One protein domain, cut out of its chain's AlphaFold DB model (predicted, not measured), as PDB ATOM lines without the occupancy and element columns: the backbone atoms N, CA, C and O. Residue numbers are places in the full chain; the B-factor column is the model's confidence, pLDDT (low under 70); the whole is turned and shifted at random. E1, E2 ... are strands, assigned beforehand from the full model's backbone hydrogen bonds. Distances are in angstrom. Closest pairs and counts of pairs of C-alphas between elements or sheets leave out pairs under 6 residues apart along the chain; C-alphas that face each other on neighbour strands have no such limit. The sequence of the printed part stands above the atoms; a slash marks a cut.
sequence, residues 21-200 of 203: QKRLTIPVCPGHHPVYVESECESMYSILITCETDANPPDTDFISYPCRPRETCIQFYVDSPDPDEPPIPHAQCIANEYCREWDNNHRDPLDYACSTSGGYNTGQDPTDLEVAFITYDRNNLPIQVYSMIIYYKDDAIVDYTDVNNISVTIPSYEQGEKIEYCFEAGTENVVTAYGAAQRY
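This is residues 21 to 200 of the 203 residues of an uncharacterized protein of Rhizophagus clarus (UniProt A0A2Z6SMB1). Three sheets are stacked face to face: a four-stranded sheet, E6 E12 E7 E10, lies between a three-stranded sheet, E9 E8 E11, whose strands run nearly along its own, and the hairpin E4 E5, which crosses it steeply on the other face. Beyond that hairpin, the twisted sheet E1 E2 E3 packs on E5 through E1 and E2 and makes a separate lobe at one end, while residues 104 to 126 make a long loop that pairs briefly beside E11. The printed part has 180 residues with twelve named strands, E1 to E12 in order, and no named helix; the class is all strand. Strands within each sheet are antiparallel. The whole is compact, with a radius of gyration of the C-alphas of 16.7 A and spans of 50 by 41 by 36 A.

After residues 21 to 34, which hold no named element, E1 runs from residue 35, its C-alpha at (169.021, 161.110, 123.163), to residue 43, over 22.7 A, and bends by 55 degrees at residue 38. E2 is residues 46 to 52, 19.5 A, and E3 residues 60 to 66, 19.6 A. E4, residues 71 to 78, spans 21.3 A, and E5, residues 88 to 95, spans 22.6 A. E6 is short, residues 100 to 103, 10.5 A. E7, residues 127 to 137, is the longest strand by residues; it starts at C-alpha 127 at (194.169, 151.377, 111.525) and covers 33.1 A. E8 is residues 145 to 152, 20.7 A; E9 residues 155 to 163, 20.1 A; E10 residues 165 to 173, 21.4 A; and E11 residues 179 to 184, 17.3 A. E12, residues 191 to 199, spans 27.2 A and ends at C-alpha 199 at (187.332, 152.245, 110.579).

E1, E2 and E3 form a meander, each strand the antiparallel neighbour of the one before, in a strongly twisted sheet; N 37 and O 50 are 3.0 A apart, and N 49 and O 63 are 2.9 A apart, both within hydrogen-bond range. The closest C-alphas of E1 and E5 are those of Ser 39 and His 90, 4.8 A apart. In the hairpin E4 and E5, N 74 and O 92 are within hydrogen-bond range at 2.9 A. The sheet E4 E5 is face to face with the strongly twisted sheet E6 E12 E7 E10, its strands at 75 degrees to those of that sheet; the closest C-alphas of E4 and E7 are those of Phe 76 and Ala 132, 5.9 A apart. In the four-stranded sheet E6 and E10 are edge strands; pairs within hydrogen-bond range are N 102 and O 193 at 3.1 A for E6 and E12, N 194 and O 134 at 2.9 A for E12 and E7, and N 131 and O 168 at 3.0 A for E7 and E10. The sheet E9 E8 E11 is face to face with it too, 9.1 A centre to centre in the facing parts, with strands at 25 degrees. There N 150 and O 158 are 3.0 A apart in the hairpin E8 and E9, and N 149 and O 182 are 2.8 A apart in E8 and E11. Residues 113 to 114 pair, antiparallel, with residues 182 to 183 of E11. E3 and E7 are apart.

The two C-alphas farthest apart, those of Asn 56 and Arg 107, are 53.7 A from each other. The printed part has no cut. E6 to E7 is the one long link, with 23 residues. Mean pLDDT of the printed part is 93.1; residues 22 to 26 are under 70.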
ATOM      1  N   GLN A  21     183.208 150.783 104.118       71.12
ATOM      2  CA  GLN A  21     181.944 151.495 104.162       71.12
ATOM      3  C   GLN A  21     182.197 153.009 104.148       71.12
ATOM      4  O   GLN A  21     182.987 153.558 104.920       71.12
ATOM      5  N   LYS A  22     181.442 153.708 103.303       60.94
ATOM      6  CA  LYS A  22     181.209 155.140 103.454       60.94
ATOM      7  C   LYS A  22     179.933 155.292 104.281       60.94
ATOM      8  O   LYS A  22     178.895 154.800 103.853       60.94
ATOM      9  N   ARG A  23     179.983 155.919 105.463       57.62
ATOM     10  CA  ARG A  23     178.766 156.240 106.239       57.62
ATOM     11  C   ARG A  23     177.817 157.049 105.344       57.62
ATOM     12  O   ARG A  23     178.139 158.186 105.001       57.62
ATOM     13  N   LEU A  24     176.700 156.459 104.915       57.53
ATOM     14  CA  LEU A  24     175.740 157.120 104.018       57.53
ATOM     15  C   LEU A  24     174.499 157.612 104.761       57.53
ATOM     16  O   LEU A  24     174.000 158.699 104.452       57.53
ATOM     17  N   THR A  25     174.056 156.852 105.762       64.62
ATOM     18  CA  THR A  25     172.806 157.092 106.476       64.62
ATOM     19  C   THR A  25     173.003 156.748 107.953       64.62
ATOM     20  O   THR A  25     173.154 155.583 108.303       64.62
ATOM     21  N   ILE A  26     173.055 157.774 108.806       69.81
ATOM     22  CA  ILE A  26     173.091 157.628 110.267       69.81
ATOM     23  C   ILE A  26     171.671 157.931 110.752       69.81
ATOM     24  O   ILE A  26     171.169 159.015 110.428       69.81
ATOM     25  N   PRO A  27     171.000 157.008 111.455       76.38
ATOM     26  CA  PRO A  27     169.677 157.283 111.986       76.38
ATOM     27  C   PRO A  27     169.753 158.405 113.031       76.38
ATOM     28  O   PRO A  27     170.748 158.551 113.740       76.38
ATOM     29  N   VAL A  28     168.719 159.246 113.090       85.06
ATOM     30  CA  VAL A  28     168.698 160.437 113.951       85.06
ATOM     31  C   VAL A  28     167.442 160.418 114.798       85.06
ATOM     32  O   VAL A  28     166.335 160.296 114.270       85.06
ATOM     33  N   CYS A  29     167.627 160.590 116.101       91.50
ATOM     34  CA  CYS A  29     166.536 160.708 117.044       91.50
ATOM     35  C   CYS A  29     165.750 162.021 116.857       91.50
ATOM     36  O   CYS A  29     166.317 163.062 116.499       91.50
ATOM     37  N   PRO A  30     164.423 162.009 117.048       91.12
ATOM     38  CA  PRO A  30     163.584 163.166 116.811       91.12
ATOM     39  C   PRO A  30     163.752 164.176 117.946       91.12
ATOM     40  O   PRO A  30     164.062 163.830 119.078       91.12
ATOM     41  N   GLY A  31     163.453 165.449 117.683       90.31
ATOM     42  CA  GLY A  31     163.679 166.511 118.673       90.31
ATOM     43  C   GLY A  31     162.883 166.391 119.984       90.31
ATOM     44  O   GLY A  31     163.178 167.122 120.920       90.31
ATOM     45  N   HIS A  32     161.877 165.514 120.052       90.50
ATOM     46  CA  HIS A  32     161.111 165.252 121.275       90.50
ATOM     47  C   HIS A  32     161.641 164.058 122.088       90.50
ATOM     48  O   HIS A  32     161.232 163.932 123.230       90.50
ATOM     49  N   HIS A  33     162.573 163.272 121.538       94.69
ATOM     50  CA  HIS A  33     163.359 162.225 122.204       94.69
ATOM     51  C   HIS A  33     164.803 162.336 121.692       94.69
ATOM     52  O   HIS A  33     165.191 161.549 120.842       94.69
ATOM     53  N   PRO A  34     165.572 163.379 122.054       93.94
ATOM     54  CA  PRO A  34     166.811 163.713 121.349       93.94
ATOM     55  C   PRO A  34     167.997 162.787 121.662       93.94
ATOM     56  O   PRO A  34     169.007 162.865 120.962       93.94
ATOM     57  N   VAL A  35     167.911 161.949 122.698       93.19
ATOM     58  CA  VAL A  35     169.021 161.110 123.163       93.19
ATOM     59  C   VAL A  35     169.015 159.790 122.404       93.19
ATOM     60  O   VAL A  35     168.055 159.039 122.494       93.19
ATOM     61  N   TYR A  36     170.078 159.501 121.657       91.38
ATOM     62  CA  TYR A  36     170.281 158.187 121.042       91.38
ATOM     63  C   TYR A  36     170.781 157.187 122.089       91.38
ATOM     64  O   TYR A  36     171.746 157.490 122.792       91.38
ATOM     65  N   VAL A  37     170.156 156.009 122.151       92.81
ATOM     66  CA  VAL A  37     170.566 154.912 123.038       92.81
ATOM     67  C   VAL A  37     171.249 153.811 122.232       92.81
ATOM     68  O   VAL A  37     172.436 153.554 122.403       92.81
ATOM     69  N   GLU A  38     170.517 153.202 121.303       93.88
ATOM     70  CA  GLU A  38     170.971 152.043 120.537       93.88
ATOM     71  C   GLU A  38     170.247 151.953 119.190       93.88
ATOM     72  O   GLU A  38     169.272 152.668 118.924       93.88
ATOM     73  N   SER A  39     170.740 151.075 118.319       94.62
ATOM     74  CA  SER A  39     170.064 150.765 117.068       94.62
ATOM     75  C   SER A  39     170.342 149.352 116.593       94.62
ATOM     76  O   SER A  39     171.479 148.886 116.610       94.62
ATOM     77  N   GLU A  40     169.295 148.706 116.096       95.94
ATOM     78  CA  GLU A  40     169.328 147.326 115.632       95.94
ATOM     79  C   GLU A  40     168.794 147.216 114.206       95.94
ATOM     80  O   GLU A  40     167.984 148.032 113.754       95.94
ATOM     81  N   CYS A  41     169.225 146.188 113.479       97.38
ATOM     82  CA  CYS A  41     168.610 145.882 112.193       97.38
ATOM     83  C   CYS A  41     167.228 145.263 112.409       97.38
ATOM     84  O   CYS A  41     167.112 144.111 112.807       97.38
ATOM     85  N   GLU A  42     166.171 146.017 112.104       97.38
ATOM     86  CA  GLU A  42     164.786 145.527 112.128       97.38
ATOM     87  C   GLU A  42     164.509 144.618 110.922       97.38
ATOM     88  O   GLU A  42     163.826 143.598 111.009       97.38
ATOM     89  N   SER A  43     165.066 145.000 109.773       98.19
ATOM     90  CA  SER A  43     165.070 144.235 108.534       98.19
ATOM     91  C   SER A  43     166.338 144.557 107.748       98.19
ATOM     92  O   SER A  43     167.068 145.491 108.076       98.19
ATOM     93  N   MET A  44     166.571 143.861 106.637       97.62
ATOM     94  CA  MET A  44     167.643 144.222 105.702       97.62
ATOM     95  C   MET A  44     167.535 145.679 105.220       97.62
ATOM     96  O   MET A  44     168.538 146.276 104.831       97.62
ATOM     97  N   TYR A  45     166.332 146.263 105.245       96.94
ATOM     98  CA  TYR A  45     166.036 147.582 104.686       96.94
ATOM     99  C   TYR A  45     165.632 148.625 105.732       96.94
ATOM    100  O   TYR A  45     165.249 149.733 105.348       96.94
ATOM    101  N   SER A  46     165.680 148.311 107.027       96.69
ATOM    102  CA  SER A  46     165.322 149.255 108.086       96.69
ATOM    103  C   SER A  46     166.104 149.019 109.369       96.69
ATOM    104  O   SER A  46     166.463 147.897 109.717       96.69
ATOM    105  N   ILE A  47     166.344 150.116 110.075       96.62
ATOM    106  CA  ILE A  47     166.949 150.152 111.400       96.62
ATOM    107  C   ILE A  47     165.852 150.501 112.403       96.62
ATOM    108  O   ILE A  47     165.122 151.465 112.178       96.62
ATOM    109  N   LEU A  48     165.763 149.779 113.515       96.88
ATOM    110  CA  LEU A  48     165.021 150.224 114.689       96.88
ATOM    111  C   LEU A  48     165.973 151.028 115.573       96.88
ATOM    112  O   LEU A  48     167.024 150.519 115.950       96.88
ATOM    113  N   ILE A  49     165.632 152.277 115.884       95.62
ATOM    114  CA  ILE A  49     166.381 153.085 116.852       95.62
ATOM    115  C   ILE A  49     165.597 153.258 118.141       95.62
ATOM    116  O   ILE A  49     164.387 153.500 118.103       95.62
ATOM    117  N   THR A  50     166.319 153.194 119.254       96.44
ATOM    118  CA  THR A  50     165.817 153.527 120.586       96.44
ATOM    119  C   THR A  50     166.302 154.927 120.941       96.44
ATOM    120  O   THR A  50     167.506 155.208 120.931       96.44
ATOM    121  N   CYS A  51     165.356 155.814 121.234       95.94
ATOM    122  CA  CYS A  51     165.617 157.202 121.584       95.94
ATOM    123  C   CYS A  51     164.967 157.555 122.923       95.94
ATOM    124  O   CYS A  51     163.872 157.088 123.221       95.94
ATOM    125  N   GLU A  52     165.596 158.429 123.700       96.50
ATOM    126  CA  GLU A  52     165.107 158.857 125.010       96.50
ATOM    127  C   GLU A  52     164.948 160.378 125.123       96.50
ATOM    128  O   GLU A  52     165.549 161.170 124.386       96.50
ATOM    129  N   THR A  53     164.115 160.804 126.072       96.00
ATOM    130  CA  THR A  53     164.114 162.189 126.561       96.00
ATOM    131  C   THR A  53     165.233 162.431 127.570       96.00
ATOM    132  O   THR A  53     165.614 161.542 128.319       96.00
ATOM    133  N   ASP A  54     165.666 163.687 127.701       93.31
ATOM    134  CA  ASP A  54     166.568 164.129 128.782       93.31
ATOM    135  C   ASP A  54     165.877 164.198 130.172       93.31
ATOM    136  O   ASP A  54     166.380 164.836 131.103       93.31
ATOM    137  N   ALA A  55     164.674 163.632 130.319       93.38
ATOM    138  CA  ALA A  55     163.908 163.669 131.560       93.38
ATOM    139  C   ALA A  55     164.409 162.622 132.569       93.38
ATOM    140  O   ALA A  55     165.145 161.697 132.242       93.38
ATOM    141  N   ASN A  56     163.990 162.762 133.829       90.00
ATOM    142  CA  ASN A  56     164.232 161.755 134.859       90.00
ATOM    143  C   ASN A  56     162.908 161.410 135.576       90.00
ATOM    144  O   ASN A  56     162.414 162.250 136.340       90.00
ATOM    145  N   PRO A  57     162.321 160.216 135.350       90.50
ATOM    146  CA  PRO A  57     162.831 159.143 134.488       90.50
ATOM    147  C   PRO A  57     162.761 159.502 132.990       90.50
ATOM    148  O   PRO A  57     161.934 160.347 132.627       90.50
ATOM    149  N   PRO A  58     163.606 158.881 132.146       93.31
ATOM    150  CA  PRO A  58     163.512 159.039 130.703       93.31
ATOM    151  C   PRO A  58     162.202 158.436 130.183       93.31
ATOM    152  O   PRO A  58     161.665 157.474 130.736       93.31
ATOM    153  N   ASP A  59     161.695 159.046 129.121       95.69
ATOM    154  CA  ASP A  59     160.639 158.498 128.264       95.69
ATOM    155  C   ASP A  59     161.304 157.954 127.000       95.69
ATOM    156  O   ASP A  59     162.215 158.609 126.484       95.69
ATOM    157  N   THR A  60     160.883 156.777 126.540       96.44
ATOM    158  CA  THR A  60     161.549 156.013 125.474       96.44
ATOM    159  C   THR A  60     160.649 155.909 124.250       96.44
ATOM    160  O   THR A  60     159.471 155.563 124.360       96.44
ATOM    161  N   ASP A  61     161.224 156.136 123.074       95.06
ATOM    162  CA  ASP A  61     160.560 156.024 121.781       95.06
ATOM    163  C   ASP A  61     161.337 155.097 120.841       95.06
ATOM    164  O   ASP A  61     162.570 155.054 120.857       95.06
ATOM    165  N   PHE A  62     160.592 154.370 120.011       95.44
ATOM    166  CA  PHE A  62     161.117 153.381 119.073       95.44
ATOM    167  C   PHE A  62     160.756 153.785 117.653       95.44
ATOM    168  O   PHE A  62     159.580 153.905 117.300       95.44
ATOM    169  N   ILE A  63     161.769 153.982 116.817       93.88
ATOM    170  CA  ILE A  63     161.575 154.578 115.497       93.88
ATOM    171  C   ILE A  63     162.178 153.666 114.443       93.88
ATOM    172  O   ILE A  63     163.368 153.366 114.466       93.88
ATOM    173  N   SER A  64     161.355 153.257 113.480       95.12
ATOM    174  CA  SER A  64     161.838 152.560 112.290       95.12
ATOM    175  C   SER A  64     162.370 153.581 111.281       95.12
ATOM    176  O   SER A  64     161.656 154.489 110.840       95.12
ATOM    177  N   TYR A  65     163.646 153.447 110.933       92.06
ATOM    178  CA  TYR A  65     164.356 154.283 109.979       92.06
ATOM    179  C   TYR A  65     164.656 153.475 108.704       92.06
ATOM    180  O   TYR A  65     165.410 152.502 108.763       92.06
ATOM    181  N   PRO A  66     164.119 153.858 107.532       94.19
ATOM    182  CA  PRO A  66     164.340 153.107 106.302       94.19
ATOM    183  C   PRO A  66     165.739 153.356 105.725       94.19
ATOM    184  O   PRO A  66     166.166 154.502 105.553       94.19
ATOM    185  N   CYS A  67     166.417 152.282 105.332       93.50
ATOM    186  CA  CYS A  67     167.597 152.353 104.482       93.50
ATOM    187  C   CYS A  67     167.221 152.830 103.073       93.50
ATOM    188  O   CYS A  67     166.096 152.646 102.594       93.50
ATOM    189  N   ARG A  68     168.164 153.472 102.377       92.19
ATOM    190  CA  ARG A  68     167.930 153.900 100.993       92.19
ATOM    191  C   ARG A  68     167.918 152.688 100.058       92.19
ATOM    192  O   ARG A  68     168.439 151.626 100.394       92.19
ATOM    193  N   PRO A  69     167.368 152.829  98.838       92.31
ATOM    194  CA  PRO A  69     167.501 151.787  97.832       92.31
ATOM    195  C   PRO A  69     168.971 151.407  97.621       92.31
ATOM    196  O   PRO A  69     169.806 152.292  97.432       92.31
ATOM    197  N   ARG A  70     169.251 150.098  97.572       91.50
ATOM    198  CA  ARG A  70     170.607 149.523  97.450       91.50
ATOM    199  C   ARG A  70     171.504 149.757  98.668       91.50
ATOM    200  O   ARG A  70     172.723 149.758  98.523       91.50
ATOM    201  N   GLU A  71     170.906 149.949  99.835       94.00
ATOM    202  CA  GLU A  71     171.590 149.832 101.116       94.00
ATOM    203  C   GLU A  71     171.072 148.598 101.866       94.00
ATOM    204  O   GLU A  71     169.912 148.209 101.715       94.00
ATOM    205  N   THR A  72     171.950 148.008 102.668       95.44
ATOM    206  CA  THR A  72     171.689 146.877 103.555       95.44
ATOM    207  C   THR A  72     171.984 147.303 104.984       95.44
ATOM    208  O   THR A  72     173.011 147.935 105.237       95.44
ATOM    209  N   CYS A  73     171.098 146.977 105.918       96.50
ATOM    210  CA  CYS A  73     171.367 147.175 107.335       96.50
ATOM    211  C   CYS A  73     172.455 146.203 107.813       96.50
ATOM    212  O   CYS A  73     172.348 144.996 107.596       96.50
ATOM    213  N   ILE A  74     173.489 146.722 108.471       95.69
ATOM    214  CA  ILE A  74     174.535 145.947 109.144       95.69
ATOM    215  C   ILE A  74     174.625 146.425 110.591       95.69
ATOM    216  O   ILE A  74     174.667 147.630 110.843       95.69
ATOM    217  N   GLN A  75     174.660 145.478 111.527       94.38
ATOM    218  CA  GLN A  75     174.730 145.748 112.958       94.38
ATOM    219  C   GLN A  75     176.154 145.568 113.481       94.38
ATOM    220  O   GLN A  75     176.719 144.476 113.406       94.38
ATOM    221  N   PHE A  76     176.703 146.655 114.014       93.12
ATOM    222  CA  PHE A  76     177.955 146.706 114.763       93.12
ATOM    223  C   PHE A  76     177.665 146.768 116.266       93.12
ATOM    224  O   PHE A  76     176.502 146.820 116.673       93.12
ATOM    225  N   TYR A  77     178.718 146.803 117.080       90.44
ATOM    226  CA  TYR A  77     178.603 146.967 118.525       90.44
ATOM    227  C   TYR A  77     179.597 148.006 119.019       90.44
ATOM    228  O   TYR A  77     180.742 148.043 118.578       90.44
ATOM    229  N   VAL A  78     179.159 148.833 119.962       86.06
ATOM    230  CA  VAL A  78     180.033 149.755 120.690       86.06
ATOM    231  C   VAL A  78     180.135 149.312 122.143       86.06
ATOM    232  O   VAL A  78     179.168 148.798 122.705       86.06
ATOM    233  N   ASP A  79     181.303 149.491 122.751       86.31
ATOM    234  CA  ASP A  79     181.496 149.167 124.165       86.31
ATOM    235  C   ASP A  79     180.521 149.978 125.033       86.31
ATOM    236  O   ASP A  79     180.356 151.187 124.831       86.31
ATOM    237  N   SER A  80     179.881 149.324 126.010       86.88
ATOM    238  CA  SER A  80     179.085 150.049 127.001       86.88
ATOM    239  C   SER A  80     180.006 150.935 127.858       86.88
ATOM    240  O   SER A  80     181.128 150.533 128.188       86.88
ATOM    241  N   PRO A  81     179.561 152.144 128.257       85.94
ATOM    242  CA  PRO A  81     180.257 152.942 129.262       85.94
ATOM    243  C   PRO A  81     180.457 152.199 130.591       85.94
ATOM    244  O   PRO A  81     181.401 152.513 131.322       85.94
ATOM    245  N   ASP A  82     179.572 151.248 130.908       88.00
ATOM    246  CA  ASP A  82     179.733 150.321 132.022       88.00
ATOM    247  C   ASP A  82     180.377 149.013 131.516       88.00
ATOM    248  O   ASP A  82     179.765 148.296 130.725       88.00
ATOM    249  N   PRO A  83     181.602 148.666 131.953       86.88
ATOM    250  CA  PRO A  83     182.282 147.452 131.502       86.88
ATOM    251  C   PRO A  83     181.602 146.148 131.952       86.88
ATOM    252  O   PRO A  83     181.969 145.085 131.448       86.88
ATOM    253  N   ASP A  84     180.666 146.204 132.907       91.81
ATOM    254  CA  ASP A  84     179.887 145.046 133.355       91.81
ATOM    255  C   ASP A  84     178.612 144.828 132.505       91.81
ATOM    256  O   ASP A  84     177.923 143.815 132.668       91.81
ATOM    257  N   GLU A  85     178.299 145.744 131.582       89.75
ATOM    258  CA  GLU A  85     177.166 145.654 130.659       89.75
ATOM    259  C   GLU A  85     177.570 145.103 129.278       89.75
ATOM    260  O   GLU A  85     178.718 145.245 128.846       89.75
ATOM    261  N   PRO A  86     176.639 144.450 128.555       89.19
ATOM    262  CA  PRO A  86     176.912 143.989 127.201       89.19
ATOM    263  C   PRO A  86     177.187 145.168 126.249       89.19
ATOM    264  O   PRO A  86     176.681 146.271 126.470       89.19
ATOM    265  N   PRO A  87     177.935 144.939 125.156       90.06
ATOM    266  CA  PRO A  87     178.090 145.927 124.098       90.06
ATOM    267  C   PRO A  87     176.736 146.390 123.549       90.06
ATOM    268  O   PRO A  87     175.809 145.594 123.387       90.06
ATOM    269  N   ILE A  88     176.645 147.676 123.223       91.88
ATOM    270  CA  ILE A  88     175.422 148.324 122.752       91.88
ATOM    271  C   ILE A  88     175.325 148.145 121.231       91.88
ATOM    272  O   ILE A  88     176.288 148.469 120.522       91.88
ATOM    273  N   PRO A  89     174.200 147.645 120.690       93.25
ATOM    274  CA  PRO A  89     174.049 147.483 119.254       93.25
ATOM    275  C   PRO A  89     173.996 148.842 118.545       93.25
ATOM    276  O   PRO A  89     173.368 149.812 118.988       93.25
ATOM    277  N   HIS A  90     174.689 148.911 117.411       92.00
ATOM    278  CA  HIS A  90     174.755 150.099 116.577       92.00
ATOM    279  C   HIS A  90     174.640 149.723 115.096       92.00
ATOM    280  O   HIS A  90     175.618 149.383 114.424       92.00
ATOM    281  N   ALA A  91     173.419 149.782 114.579       93.12
ATOM    282  CA  ALA A  91     173.090 149.455 113.205       93.12
ATOM    283  C   ALA A  91     173.258 150.640 112.247       93.12
ATOM    284  O   ALA A  91     172.991 151.802 112.562       93.12
ATOM    285  N   GLN A  92     173.696 150.335 111.026       91.62
ATOM    286  CA  GLN A  92     173.917 151.316 109.969       91.62
ATOM    287  C   GLN A  92     173.472 150.769 108.612       91.62
ATOM    288  O   GLN A  92     173.645 149.589 108.313       91.62
ATOM    289  N   CYS A  93     172.959 151.646 107.747       93.19
ATOM    290  CA  CYS A  93     172.683 151.296 106.357       93.19
ATOM    291  C   CYS A  93     173.966 151.459 105.532       93.19
ATOM    292  O   CYS A  93     174.549 152.549 105.452       93.19
ATOM    293  N   ILE A  94     174.401 150.371 104.904       91.88
ATOM    294  CA  ILE A  94     175.618 150.292 104.100       91.88
ATOM    295  C   ILE A  94     175.229 150.071 102.647       91.88
ATOM    296  O   ILE A  94     174.487 149.146 102.339       91.88
ATOM    297  N   ALA A  95     175.737 150.902 101.736       91.94
ATOM    298  CA  ALA A  95     175.519 150.679 100.309       91.94
ATOM    299  C   ALA A  95     176.061 149.304  99.882       91.94
ATOM    300  O   ALA A  95     177.166 148.915 100.267       91.94
ATOM    301  N   ASN A  96     175.280 148.573  99.089       91.44
ATOM    302  CA  ASN A  96     175.530 147.160  98.798       91.44
ATOM    303  C   ASN A  96     176.887 146.924  98.114       91.44
ATOM    304  O   ASN A  96     177.482 145.875  98.310       91.44
ATOM    305  N   GLU A  97     177.425 147.893  97.363       90.31
ATOM    306  CA  GLU A  97     178.772 147.796  96.778       90.31
ATOM    307  C   GLU A  97     179.923 147.785  97.805       90.31
ATOM    308  O   GLU A  97     181.061 147.494  97.437       90.31
ATOM    309  N   TYR A  98     179.640 148.109  99.070       91.56
ATOM    310  CA  TYR A  98     180.573 148.018 100.199       91.56
ATOM    311  C   TYR A  98     180.323 146.779 101.074       91.56
ATOM    312  O   TYR A  98     181.039 146.576 102.053       91.56
ATOM    313  N   CYS A  99     179.319 145.964 100.739       93.44
ATOM    314  CA  CYS A  99     179.013 144.717 101.431       93.44
ATOM    315  C   CYS A  99     179.559 143.525 100.640       93.44
ATOM    316  O   CYS A  99     179.539 143.503  99.408       93.44
ATOM    317  N   ARG A 100     179.993 142.490 101.354       95.75
ATOM    318  CA  ARG A 100     180.105 141.137 100.806       95.75
ATOM    319  C   ARG A 100     178.776 140.443 101.021       95.75
ATOM    320  O   ARG A 100     178.278 140.464 102.137       95.75
ATOM    321  N   GLU A 101     178.246 139.831  99.977       96.81
ATOM    322  CA  GLU A 101     176.975 139.108  99.984       96.81
ATOM    323  C   GLU A 101     177.234 137.653  99.595       96.81
ATOM    324  O   GLU A 101     177.943 137.396  98.616       96.81
ATOM    325  N   TRP A 102     176.705 136.707 100.370       97.88
ATOM    326  CA  TRP A 102     176.771 135.284 100.042       97.88
ATOM    327  C   TRP A 102     175.627 134.500 100.691       97.88
ATOM    328  O   TRP A 102     175.169 134.833 101.782       97.88
ATOM    329  N   ASP A 103     175.180 133.443 100.014       97.75
ATOM    330  CA  ASP A 103     174.114 132.556 100.489       97.75
ATOM    331  C   ASP A 103     174.681 131.315 101.181       97.75
ATOM    332  O   ASP A 103     175.801 130.878 100.899       97.75
ATOM    333  N   ASN A 104     173.867 130.697 102.036       96.94
ATOM    334  CA  ASN A 104     174.167 129.392 102.609       96.94
ATOM    335  C   ASN A 104     174.205 128.262 101.568       96.94
ATOM    336  O   ASN A 104     173.564 128.304 100.508       96.94
ATOM    337  N   ASN A 105     174.879 127.165 101.925       91.06
ATOM    338  CA  ASN A 105     174.720 125.901 101.218       91.06
ATOM    339  C   ASN A 105     173.373 125.256 101.589       91.06
ATOM    340  O   ASN A 105     173.277 124.409 102.467       91.06
ATOM    341  N   HIS A 106     172.314 125.615 100.867       85.12
ATOM    342  CA  HIS A 106     170.960 125.084 101.077       85.12
ATOM    343  C   HIS A 106     170.818 123.557 100.875       85.12
ATOM    344  O   HIS A 106     169.727 123.020 101.054       85.12
ATOM    345  N   ARG A 107     171.874 122.845 100.449       88.69
ATOM    346  CA  ARG A 107     171.878 121.375 100.320       88.69
ATOM    347  C   ARG A 107     172.463 120.662 101.531       88.69
ATOM    348  O   ARG A 107     172.180 119.480 101.702       88.69
ATOM    349  N   ASP A 108     173.289 121.352 102.309       92.19
ATOM    350  CA  ASP A 108     173.895 120.828 103.526       92.19
ATOM    351  C   ASP A 108     173.825 121.907 104.620       92.19
ATOM    352  O   ASP A 108     174.673 122.796 104.669       92.19
ATOM    353  N   PRO A 109     172.788 121.866 105.479       90.81
ATOM    354  CA  PRO A 109     172.546 122.874 106.512       90.81
ATOM    355  C   PRO A 109     173.690 123.098 107.508       90.81
ATOM    356  O   PRO A 109     173.687 124.124 108.188       90.81
ATOM    357  N   LEU A 110     174.608 122.135 107.627       93.81
ATOM    358  CA  LEU A 110     175.743 122.156 108.555       93.81
ATOM    359  C   LEU A 110     177.074 122.450 107.843       93.81
ATOM    360  O   LEU A 110     178.129 122.386 108.462       93.81
ATOM    361  N   ASP A 111     177.046 122.729 106.539       94.94
ATOM    362  CA  ASP A 111     178.234 123.137 105.796       94.94
ATOM    363  C   ASP A 111     178.455 124.647 105.936       94.94
ATOM    364  O   ASP A 111     177.513 125.444 105.832       94.94
ATOM    365  N   TYR A 112     179.710 125.050 106.143       95.25
ATOM    366  CA  TYR A 112     180.060 126.464 106.208       95.25
ATOM    367  C   TYR A 112     179.931 127.098 104.828       95.25
ATOM    368  O   TYR A 112     180.633 126.741 103.880       95.25
ATOM    369  N   ALA A 113     179.100 128.129 104.738       97.38
ATOM    370  CA  ALA A 113     179.095 129.037 103.608       97.38
ATOM    371  C   ALA A 113     179.945 130.265 103.927       97.38
ATOM    372  O   ALA A 113     179.638 131.028 104.848       97.38
ATOM    373  N   CYS A 114     181.006 130.463 103.147       97.75
ATOM    374  CA  CYS A 114     181.954 131.550 103.341       97.75
ATOM    375  C   CYS A 114     181.831 132.627 102.261       97.75
ATOM    376  O   CYS A 114     181.657 132.343 101.074       97.75
ATOM    377  N   SER A 115     181.991 133.878 102.686       97.31
ATOM    378  CA  SER A 115     182.199 135.027 101.812       97.31
ATOM    379  C   SER A 115     183.445 134.839 100.943       97.31
ATOM    380  O   SER A 115     184.323 134.033 101.249       97.31
ATOM    381  N   THR A 116     183.602 135.664  99.908       93.56
ATOM    382  CA  THR A 116     184.903 135.764  99.244       93.56
ATOM    383  C   THR A 116     185.967 136.241 100.231       93.56
ATOM    384  O   THR A 116     185.843 137.289 100.868       93.56
ATOM    385  N   SER A 117     187.045 135.472 100.341       91.50
ATOM    386  CA  SER A 117     188.216 135.849 101.122       91.50
ATOM    387  C   SER A 117     188.917 137.059 100.485       91.50
ATOM    388  O   SER A 117     189.332 137.008  99.322       91.50
ATOM    389  N   GLY A 118     189.140 138.117 101.262       91.81
ATOM    390  CA  GLY A 118     189.833 139.314 100.792       91.81
ATOM    391  C   GLY A 118     190.030 140.351 101.891       91.81
ATOM    392  O   GLY A 118     189.468 140.231 102.978       91.81
ATOM    393  N   GLY A 119     190.830 141.377 101.614       92.56
ATOM    394  CA  GLY A 119     191.037 142.495 102.534       92.56
ATOM    395  C   GLY A 119     190.220 143.737 102.189       92.56
ATOM    396  O   GLY A 119     189.539 143.795 101.158       92.56
ATOM    397  N   TYR A 120     190.314 144.740 103.057       93.12
ATOM    398  CA  TYR A 120     189.716 146.058 102.895       93.12
ATOM    399  C   TYR A 120     190.771 147.121 102.584       93.12
ATOM    400  O   TYR A 120     191.934 147.028 102.984       93.12
ATOM    401  N   ASN A 121     190.349 148.154 101.861       90.25
ATOM    402  CA  ASN A 121     191.168 149.316 101.549       90.25
ATOM    403  C   ASN A 121     191.094 150.361 102.676       90.25
ATOM    404  O   ASN A 121     190.219 151.228 102.666       90.25
ATOM    405  N   THR A 122     192.010 150.282 103.643       87.25
ATOM    406  CA  THR A 122     192.089 151.201 104.789       87.25
ATOM    407  C   THR A 122     192.995 152.414 104.573       87.25
ATOM    408  O   THR A 122     192.907 153.364 105.354       87.25
ATOM    409  N   GLY A 123     193.796 152.455 103.504       84.44
ATOM    410  CA  GLY A 123     194.839 153.460 103.286       84.44
ATOM    411  C   GLY A 123     196.236 152.962 103.677       84.44
ATOM    412  O   GLY A 123     196.442 151.777 103.908       84.44
ATOM    413  N   GLN A 124     197.222 153.866 103.700       80.19
ATOM    414  CA  GLN A 124     198.634 153.493 103.893       80.19
ATOM    415  C   GLN A 124     199.013 153.174 105.342       80.19
ATOM    416  O   GLN A 124     199.935 152.391 105.553       80.19
ATOM    417  N   ASP A 125     198.327 153.770 106.316       87.50
ATOM    418  CA  ASP A 125     198.660 153.608 107.727       87.50
ATOM    419  C   ASP A 125     197.799 152.505 108.360       87.50
ATOM    420  O   ASP A 125     196.586 152.469 108.101       87.50
ATOM    421  N   PRO A 126     198.385 151.629 109.199       90.44
ATOM    422  CA  PRO A 126     197.621 150.673 109.990       90.44
ATOM    423  C   PRO A 126     196.527 151.381 110.797       90.44
ATOM    424  O   PRO A 126     196.762 152.436 111.389       90.44
ATOM    425  N   THR A 127     195.327 150.807 110.821       91.81
ATOM    426  CA  THR A 127     194.169 151.377 111.525       91.81
ATOM    427  C   THR A 127     193.418 150.281 112.247       91.81
ATOM    428  O   THR A 127     193.363 149.153 111.770       91.81
ATOM    429  N   ASP A 128     192.776 150.616 113.356       93.12
ATOM    430  CA  ASP A 128     191.810 149.708 113.956       93.12
ATOM    431  C   ASP A 128     190.614 149.590 113.004       93.12
ATOM    432  O   ASP A 128     190.066 150.597 112.527       93.12
ATOM    433  N   LEU A 129     190.275 148.354 112.655       94.12
ATOM    434  CA  LEU A 129     189.220 148.024 111.709       94.12
ATOM    435  C   LEU A 129     188.122 147.281 112.450       94.12
ATOM    436  O   LEU A 129     188.374 146.230 113.026       94.12
ATOM    437  N   GLU A 130     186.904 147.790 112.388       94.12
ATOM    438  CA  GLU A 130     185.745 147.047 112.848       94.12
ATOM    439  C   GLU A 130     185.126 146.302 111.670       94.12
ATOM    440  O   GLU A 130     184.889 146.880 110.603       94.12
ATOM    441  N   VAL A 131     184.866 145.014 111.859       95.94
ATOM    442  CA  VAL A 131     184.179 144.174 110.883       95.94
ATOM    443  C   VAL A 131     182.923 143.596 111.508       95.94
ATOM    444  O   VAL A 131     182.926 143.239 112.682       95.94
ATOM    445  N   ALA A 132     181.868 143.469 110.715       96.38
ATOM    446  CA  ALA A 132     180.637 142.826 111.145       96.38
ATOM    447  C   ALA A 132     179.996 142.069 109.991       96.38
ATOM    448  O   ALA A 132     180.182 142.433 108.825       96.38
ATOM    449  N   PHE A 133     179.218 141.041 110.313       97.81
ATOM    450  CA  PHE A 133     178.266 140.490 109.364       97.81
ATOM    451  C   PHE A 133     176.998 139.993 110.052       97.81
ATOM    452  O   PHE A 133     177.006 139.644 111.232       97.81
ATOM    453  N   ILE A 134     175.907 140.000 109.295       98.62
ATOM    454  CA  ILE A 134     174.552 139.653 109.727       98.62
ATOM    455  C   ILE A 134     173.903 138.742 108.683       98.62
ATOM    456  O   ILE A 134     174.237 138.810 107.498       98.62
ATOM    457  N   THR A 135     172.988 137.885 109.122       98.62
ATOM    458  CA  THR A 135     172.251 136.937 108.282       98.62
ATOM    459  C   THR A 135     170.765 137.280 108.234       98.62
ATOM    460  O   THR A 135     170.158 137.629 109.247       98.62
ATOM    461  N   TYR A 136     170.177 137.172 107.043       98.69
ATOM    462  CA  TYR A 136     168.765 137.436 106.784       98.69
ATOM    463  C   TYR A 136     168.069 136.213 106.188       98.69
ATOM    464  O   TYR A 136     168.643 135.473 105.384       98.69
ATOM    465  N   ASP A 137     166.809 136.014 106.566       98.00
ATOM    466  CA  ASP A 137     165.938 135.021 105.949       98.00
ATOM    467  C   ASP A 137     165.449 135.476 104.562       98.00
ATOM    468  O   ASP A 137     165.649 136.608 104.121       98.00
ATOM    469  N   ARG A 138     164.710 134.599 103.876       96.38
ATOM    470  CA  ARG A 138     164.091 134.902 102.572       96.38
ATOM    471  C   ARG A 138     163.104 136.084 102.572       96.38
ATOM    472  O   ARG A 138     162.674 136.507 101.500       96.38
ATOM    473  N   ASN A 139     162.649 136.532 103.743       97.75
ATOM    474  CA  ASN A 139     161.762 137.682 103.909       97.75
ATOM    475  C   ASN A 139     162.547 138.953 104.265       97.75
ATOM    476  O   ASN A 139     161.930 139.996 104.481       97.75
ATOM    477  N   ASN A 140     163.881 138.881 104.268       97.88
ATOM    478  CA  ASN A 140     164.802 139.948 104.631       97.88
ATOM    479  C   ASN A 140     164.709 140.360 106.109       97.88
ATOM    480  O   ASN A 140     164.951 141.521 106.444       97.88
ATOM    481  N   LEU A 141     164.347 139.426 106.992       98.44
ATOM    482  CA  LEU A 141     164.365 139.614 108.442       98.44
ATOM    483  C   LEU A 141     165.619 138.963 109.036       98.44
ATOM    484  O   LEU A 141     166.004 137.894 108.555       98.44
ATOM    485  N   PRO A 142     166.268 139.574 110.046       98.50
ATOM    486  CA  PRO A 142     167.403 138.952 110.710       98.50
ATOM    487  C   PRO A 142     167.034 137.552 111.205       98.50
ATOM    488  O   PRO A 142     165.970 137.363 111.798       98.50
ATOM    489  N   ILE A 143     167.904 136.573 110.974       98.31
ATOM    490  CA  ILE A 143     167.654 135.181 111.356       98.31
ATOM    491  C   ILE A 143     168.832 134.611 112.125       98.31
ATOM    492  O   ILE A 143     169.976 134.771 111.731       98.31
ATOM    493  N   GLN A 144     168.544 133.933 113.229       98.00
ATOM    494  CA  GLN A 144     169.553 133.187 113.964       98.00
ATOM    495  C   GLN A 144     170.027 131.990 113.132       98.00
ATOM    496  O   GLN A 144     169.203 131.212 112.644       98.00
ATOM    497  N   VAL A 145     171.340 131.829 113.007       97.94
ATOM    498  CA  VAL A 145     171.975 130.676 112.361       97.94
ATOM    499  C   VAL A 145     172.733 129.839 113.389       97.94
ATOM    500  O   VAL A 145     172.920 130.255 114.532       97.94
ATOM    501  N   TYR A 146     173.141 128.631 113.003       97.62
ATOM    502  CA  TYR A 146     173.750 127.680 113.930       97.62
ATOM    503  C   TYR A 146     175.139 128.130 114.404       97.62
ATOM    504  O   TYR A 146     175.412 128.084 115.601       97.62
ATOM    505  N   SER A 147     175.991 128.606 113.491       97.56
ATOM    506  CA  SER A 147     177.308 129.171 113.818       97.56
ATOM    507  C   SER A 147     177.671 130.318 112.874       97.56
ATOM    508  O   SER A 147     177.333 130.281 111.690       97.56
ATOM    509  N   MET A 148     178.368 131.326 113.396       98.44
ATOM    510  CA  MET A 148     178.962 132.445 112.665       98.44
ATOM    511  C   MET A 148     180.427 132.603 113.080       98.44
ATOM    512  O   MET A 148     180.731 132.705 114.269       98.44
ATOM    513  N   ILE A 149     181.328 132.678 112.100       98.25
ATOM    514  CA  ILE A 149     182.778 132.754 112.307       98.25
ATOM    515  C   ILE A 149     183.377 133.880 111.464       98.25
ATOM    516  O   ILE A 149     183.030 134.055 110.292       98.25
ATOM    517  N   ILE A 150     184.319 134.624 112.047       98.31
ATOM    518  CA  ILE A 150     185.200 135.538 111.308       98.31
ATOM    519  C   ILE A 150     186.625 135.008 111.378       98.31
ATOM    520  O   ILE A 150     187.180 134.828 112.465       98.31
ATOM    521  N   TYR A 151     187.229 134.819 110.210       98.19
ATOM    522  CA  TYR A 151     188.644 134.523 110.054       98.19
ATOM    523  C   TYR A 151     189.418 135.789 109.697       98.19
ATOM    524  O   TYR A 151     189.032 136.539 108.796       98.19
ATOM    525  N   TYR A 152     190.554 135.993 110.357       97.75
ATOM    526  CA  TYR A 152     191.539 137.017 110.030       97.75
ATOM    527  C   TYR A 152     192.904 136.350 109.869       97.75
ATOM    528  O   TYR A 152     193.370 135.660 110.768       97.75
ATOM    529  N   LYS A 153     193.532 136.519 108.696       95.75
ATOM    530  CA  LYS A 153     194.769 135.804 108.315       95.75
ATOM    531  C   LYS A 153     194.682 134.282 108.518       95.75
ATOM    532  O   LYS A 153     195.642 133.667 108.960       95.75
ATOM    533  N   ASP A 154     193.538 133.700 108.161       94.69
ATOM    534  CA  ASP A 154     193.230 132.263 108.289       94.69
ATOM    535  C   ASP A 154     192.997 131.758 109.723       94.69
ATOM    536  O   ASP A 154     192.601 130.606 109.899       94.69
ATOM    537  N   ASP A 155     193.143 132.615 110.735       97.25
ATOM    538  CA  ASP A 155     192.842 132.287 112.125       97.25
ATOM    539  C   ASP A 155     191.421 132.735 112.488       97.25
ATOM    540  O   ASP A 155     191.020 133.865 112.198       97.25
ATOM    541  N   ALA A 156     190.650 131.860 113.137       97.12
ATOM    542  CA  ALA A 156     189.342 132.222 113.680       97.12
ATOM    543  C   ALA A 156     189.533 133.199 114.850       97.12
ATOM    544  O   ALA A 156     190.174 132.860 115.847       97.12
ATOM    545  N   ILE A 157     188.987 134.410 114.722       97.31
ATOM    546  CA  ILE A 157     189.094 135.457 115.750       97.31
ATOM    547  C   ILE A 157     187.819 135.606 116.580       97.31
ATOM    548  O   ILE A 157     187.891 136.032 117.729       97.31
ATOM    549  N   VAL A 158     186.673 135.219 116.021       95.81
ATOM    550  CA  VAL A 158     185.400 135.066 116.733       95.81
ATOM    551  C   VAL A 158     184.632 133.892 116.139       95.81
ATOM    552  O   VAL A 158     184.661 133.688 114.925       95.81
ATOM    553  N   ASP A 159     183.963 133.140 117.008       96.50
ATOM    554  CA  ASP A 159     183.110 131.997 116.682       96.50
ATOM    555  C   ASP A 159     181.970 131.975 117.702       96.50
ATOM    556  O   ASP A 159     182.199 131.811 118.905       96.50
ATOM    557  N   TYR A 160     180.759 132.221 117.219       96.25
ATOM    558  CA  TYR A 160     179.555 132.254 118.032       96.25
ATOM    559  C   TYR A 160     178.512 131.318 117.443       96.25
ATOM    560  O   TYR A 160     178.375 131.189 116.230       96.25
ATOM    561  N   THR A 161     177.748 130.690 118.329       96.69
ATOM    562  CA  THR A 161     176.625 129.825 117.964       96.69
ATOM    563  C   THR A 161     175.320 130.515 118.301       96.69
ATOM    564  O   THR A 161     175.287 131.349 119.207       96.69
ATOM    565  N   ASP A 162     174.255 130.166 117.583       96.81
ATOM    566  CA  ASP A 162     172.905 130.642 117.884       96.81
ATOM    567  C   ASP A 162     172.779 132.180 117.900       96.81
ATOM    568  O   ASP A 162     172.091 132.765 118.735       96.81
ATOM    569  N   VAL A 163     173.407 132.840 116.923       96.38
ATOM    570  CA  VAL A 163     173.352 134.298 116.708       96.38
ATOM    571  C   VAL A 163     172.948 134.626 115.269       96.38
ATOM    572  O   VAL A 163     173.035 133.779 114.383       96.38
ATOM    573  N   ASN A 164     172.464 135.845 115.027       97.31
ATOM    574  CA  ASN A 164     172.139 136.354 113.686       97.31
ATOM    575  C   ASN A 164     173.180 137.356 113.162       97.31
ATOM    576  O   ASN A 164     173.257 137.567 111.950       97.31
ATOM    577  N   ASN A 165     173.969 137.964 114.052       97.31
ATOM    578  CA  ASN A 165     174.995 138.944 113.734       97.31
ATOM    579  C   ASN A 165     176.211 138.802 114.660       97.31
ATOM    580  O   ASN A 165     176.069 138.448 115.827       97.31
ATOM    581  N   ILE A 166     177.401 139.131 114.152       96.50
ATOM    582  CA  ILE A 166     178.629 139.232 114.952       96.50
ATOM    583  C   ILE A 166     179.487 140.402 114.470       96.50
ATOM    584  O   ILE A 166     179.520 140.692 113.272       96.50
ATOM    585  N   SER A 167     180.202 141.059 115.390       95.25
ATOM    586  CA  SER A 167     181.230 142.055 115.068       95.25
ATOM    587  C   SER A 167     182.499 141.843 115.893       95.25
ATOM    588  O   SER A 167     182.483 141.181 116.932       95.25
ATOM    589  N   VAL A 168     183.621 142.369 115.401       95.12
ATOM    590  CA  VAL A 168     184.903 142.366 116.113       95.12
ATOM    591  C   VAL A 168     185.799 143.500 115.618       95.12
ATOM    592  O   VAL A 168     185.818 143.829 114.428       95.12
ATOM    593  N   THR A 169     186.588 144.062 116.533       94.75
ATOM    594  CA  THR A 169     187.648 145.023 116.214       94.75
ATOM    595  C   THR A 169     188.973 144.299 115.994       94.75
ATOM    596  O   THR A 169     189.459 143.575 116.861       94.75
ATOM    597  N   ILE A 170     189.582 144.526 114.833       95.75
ATOM    598  CA  ILE A 170     190.917 144.056 114.466       95.75
ATOM    599  C   ILE A 170     191.893 145.223 114.681       95.75
ATOM    600  O   ILE A 170     191.878 146.180 113.894       95.75
ATOM    601  N   PRO A 171     192.726 145.189 115.735       95.00
ATOM    602  CA  PRO A 171     193.639 146.282 116.033       95.00
ATOM    603  C   PRO A 171     194.783 146.336 115.019       95.00
ATOM    604  O   PRO A 171     195.312 145.297 114.617       95.00
ATOM    605  N   SER A 172     195.208 147.549 114.657       94.50
ATOM    606  CA  SER A 172     196.351 147.776 113.754       94.50
ATOM    607  C   SER A 172     196.277 146.980 112.437       94.50
ATOM    608  O   SER A 172     197.290 146.455 111.978       94.50
ATOM    609  N   TYR A 173     195.091 146.889 111.829       95.50
ATOM    610  CA  TYR A 173     194.878 146.223 110.543       95.50
ATOM    611  C   TYR A 173     195.686 146.911 109.435       95.50
ATOM    612  O   TYR A 173     195.539 148.117 109.191       95.50
ATOM    613  N   GLU A 174     196.512 146.137 108.735       94.12
ATOM    614  CA  GLU A 174     197.225 146.572 107.539       94.12
ATOM    615  C   GLU A 174     196.367 146.336 106.292       94.12
ATOM    616  O   GLU A 174     195.685 145.321 106.127       94.12
ATOM    617  N   GLN A 175     196.407 147.293 105.367       91.75
ATOM    618  CA  GLN A 175     195.584 147.252 104.167       91.75
ATOM    619  C   GLN A 175     195.758 145.943 103.383       91.75
ATOM    620  O   GLN A 175     196.853 145.603 102.935       91.75
ATOM    621  N   GLY A 176     194.638 145.281 103.095       91.12
ATOM    622  CA  GLY A 176     194.617 144.084 102.260       91.12
ATOM    623  C   GLY A 176     194.839 142.776 103.011       91.12
ATOM    624  O   GLY A 176     194.766 141.719 102.383       91.12
ATOM    625  N   GLU A 177     195.036 142.812 104.329       94.81
ATOM    626  CA  GLU A 177     195.060 141.598 105.137       94.81
ATOM    627  C   GLU A 177     193.732 140.837 105.030       94.81
ATOM    628  O   GLU A 177     192.644 141.423 105.008       94.81
ATOM    629  N   LYS A 178     193.842 139.511 104.913       95.81
ATOM    630  CA  LYS A 178     192.737 138.612 104.584       95.81
ATOM    631  C   LYS A 178     191.709 138.578 105.712       95.81
ATOM    632  O   LYS A 178     192.056 138.259 106.847       95.81
ATOM    633  N   ILE A 179     190.452 138.832 105.360       97.69
ATOM    634  CA  ILE A 179     189.277 138.603 106.200       97.69
ATOM    635  C   ILE A 179     188.312 137.705 105.428       97.69
ATOM    636  O   ILE A 179     188.129 137.882 104.218       97.69
ATOM    637  N   GLU A 180     187.699 136.754 106.117       97.94
ATOM    638  CA  GLU A 180     186.689 135.851 105.573       97.94
ATOM    639  C   GLU A 180     185.601 135.623 106.625       97.94
ATOM    640  O   GLU A 180     185.890 135.358 107.787       97.94
ATOM    641  N   TYR A 181     184.349 135.778 106.212       98.31
ATOM    642  CA  TYR A 181     183.169 135.565 107.043       98.31
ATOM    643  C   TYR A 181     182.530 134.242 106.643       98.31
ATOM    644  O   TYR A 181     182.324 134.021 105.449       98.31
ATOM    645  N   CYS A 182     182.201 133.388 107.601       98.25
ATOM    646  CA  CYS A 182     181.583 132.091 107.344       98.25
ATOM    647  C   CYS A 182     180.419 131.856 108.296       98.25
ATOM    648  O   CYS A 182     180.454 132.306 109.437       98.25
ATOM    649  N   PHE A 183     179.403 131.122 107.852       98.25
ATOM    650  CA  PHE A 183     178.328 130.689 108.738       98.25
ATOM    651  C   PHE A 183     177.786 129.311 108.360       98.25
ATOM    652  O   PHE A 183     177.788 128.939 107.185       98.25
ATOM    653  N   GLU A 184     177.297 128.581 109.359       97.62
ATOM    654  CA  GLU A 184     176.461 127.390 109.197       97.62
ATOM    655  C   GLU A 184     175.004 127.801 109.420       97.62
ATOM    656  O   GLU A 184     174.638 128.252 110.506       97.62
ATOM    657  N   ALA A 185     174.148 127.648 108.408       97.12
ATOM    658  CA  ALA A 185     172.768 128.127 108.490       97.12
ATOM    659  C   ALA A 185     171.906 127.335 109.485       97.12
ATOM    660  O   ALA A 185     170.953 127.878 110.038       97.12
ATOM    661  N   GLY A 186     172.176 126.038 109.668       96.06
ATOM    662  CA  GLY A 186     171.313 125.134 110.436       96.06
ATOM    663  C   GLY A 186     169.949 124.872 109.779       96.06
ATOM    664  O   GLY A 186     169.063 124.274 110.390       96.06
ATOM    665  N   THR A 187     169.751 125.308 108.529       94.56
ATOM    666  CA  THR A 187     168.508 125.135 107.769       94.56
ATOM    667  C   THR A 187     168.761 124.911 106.274       94.56
ATOM    668  O   THR A 187     169.747 125.391 105.721       94.56
ATOM    669  N   GLU A 188     167.840 124.200 105.611       94.44
ATOM    670  CA  GLU A 188     167.799 124.050 104.142       94.44
ATOM    671  C   GLU A 188     167.152 125.264 103.443       94.44
ATOM    672  O   GLU A 188     167.176 125.370 102.216       94.44
ATOM    673  N   ASN A 189     166.538 126.186 104.197       95.19
ATOM    674  CA  ASN A 189     166.033 127.433 103.623       95.19
ATOM    675  C   ASN A 189     167.197 128.332 103.187       95.19
ATOM    676  O   ASN A 189     168.273 128.296 103.780       95.19
ATOM    677  N   VAL A 190     166.954 129.173 102.178       95.94
ATOM    678  CA  VAL A 190     167.919 130.207 101.782       95.94
ATOM    679  C   VAL A 190     168.068 131.213 102.920       95.94
ATOM    680  O   VAL A 190     167.074 131.776 103.390       95.94
ATOM    681  N   VAL A 191     169.316 131.415 103.326       98.00
ATOM    682  CA  VAL A 191     169.779 132.438 104.258       98.00
ATOM    683  C   VAL A 191     170.900 133.195 103.562       98.00
ATOM    684  O   VAL A 191     171.846 132.572 103.075       98.00
ATOM    685  N   THR A 192     170.796 134.519 103.529       98.44
ATOM    686  CA  THR A 192     171.780 135.391 102.882       98.44
ATOM    687  C   THR A 192     172.518 136.188 103.946       98.44
ATOM    688  O   THR A 192     171.901 136.823 104.801       98.44
ATOM    689  N   ALA A 193     173.845 136.152 103.905       98.38
ATOM    690  CA  ALA A 193     174.711 136.908 104.793       98.38
ATOM    691  C   ALA A 193     175.253 138.158 104.101       98.38
ATOM    692  O   ALA A 193     175.597 138.131 102.916       98.38
ATOM    693  N   TYR A 194     175.381 139.234 104.877       98.19
ATOM    694  CA  TYR A 194     176.012 140.475 104.450       98.19
ATOM    695  C   TYR A 194     177.086 140.883 105.446       98.19
ATOM    696  O   TYR A 194     176.802 141.036 106.633       98.19
ATOM    697  N   GLY A 195     178.314 141.066 104.962       96.94
ATOM    698  CA  GLY A 195     179.467 141.467 105.762       96.94
ATOM    699  C   GLY A 195     180.071 142.777 105.284       96.94
ATOM    700  O   GLY A 195     180.159 143.024 104.082       96.94
ATOM    701  N   ALA A 196     180.507 143.615 106.215       95.38
ATOM    702  CA  ALA A 196     181.105 144.908 105.921       95.38
ATOM    703  C   ALA A 196     182.198 145.263 106.934       95.38
ATOM    704  O   ALA A 196     182.407 144.574 107.936       95.38
ATOM    705  N   ALA A 197     182.904 146.356 106.650       94.44
ATOM    706  CA  ALA A 197     183.910 146.899 107.545       94.44
ATOM    707  C   ALA A 197     183.912 148.427 107.553       94.44
ATOM    708  O   ALA A 197     183.708 149.075 106.519       94.44
ATOM    709  N   GLN A 198     184.228 148.987 108.716       90.50
ATOM    710  CA  GLN A 198     184.435 150.413 108.930       90.50
ATOM    711  C   GLN A 198     185.720 150.648 109.725       90.50
ATOM    712  O   GLN A 198     186.205 149.771 110.436       90.50
ATOM    713  N   ARG A 199     186.295 151.851 109.617       88.56
ATOM    714  CA  ARG A 199     187.332 152.245 110.579       88.56
ATOM    715  C   ARG A 199     186.699 152.297 111.957       88.56
ATOM    716  O   ARG A 199     185.632 152.896 112.100       88.56
ATOM    717  N   TYR A 200     187.381 151.721 112.938       78.81
ATOM    718  CA  TYR A 200     186.940 151.820 114.314       78.81
ATOM    719  C   TYR A 200     186.904 153.298 114.721       78.81
ATOM    720  O   TYR A 200     187.855 154.056 114.504       78.81
TER     721      TYR A 200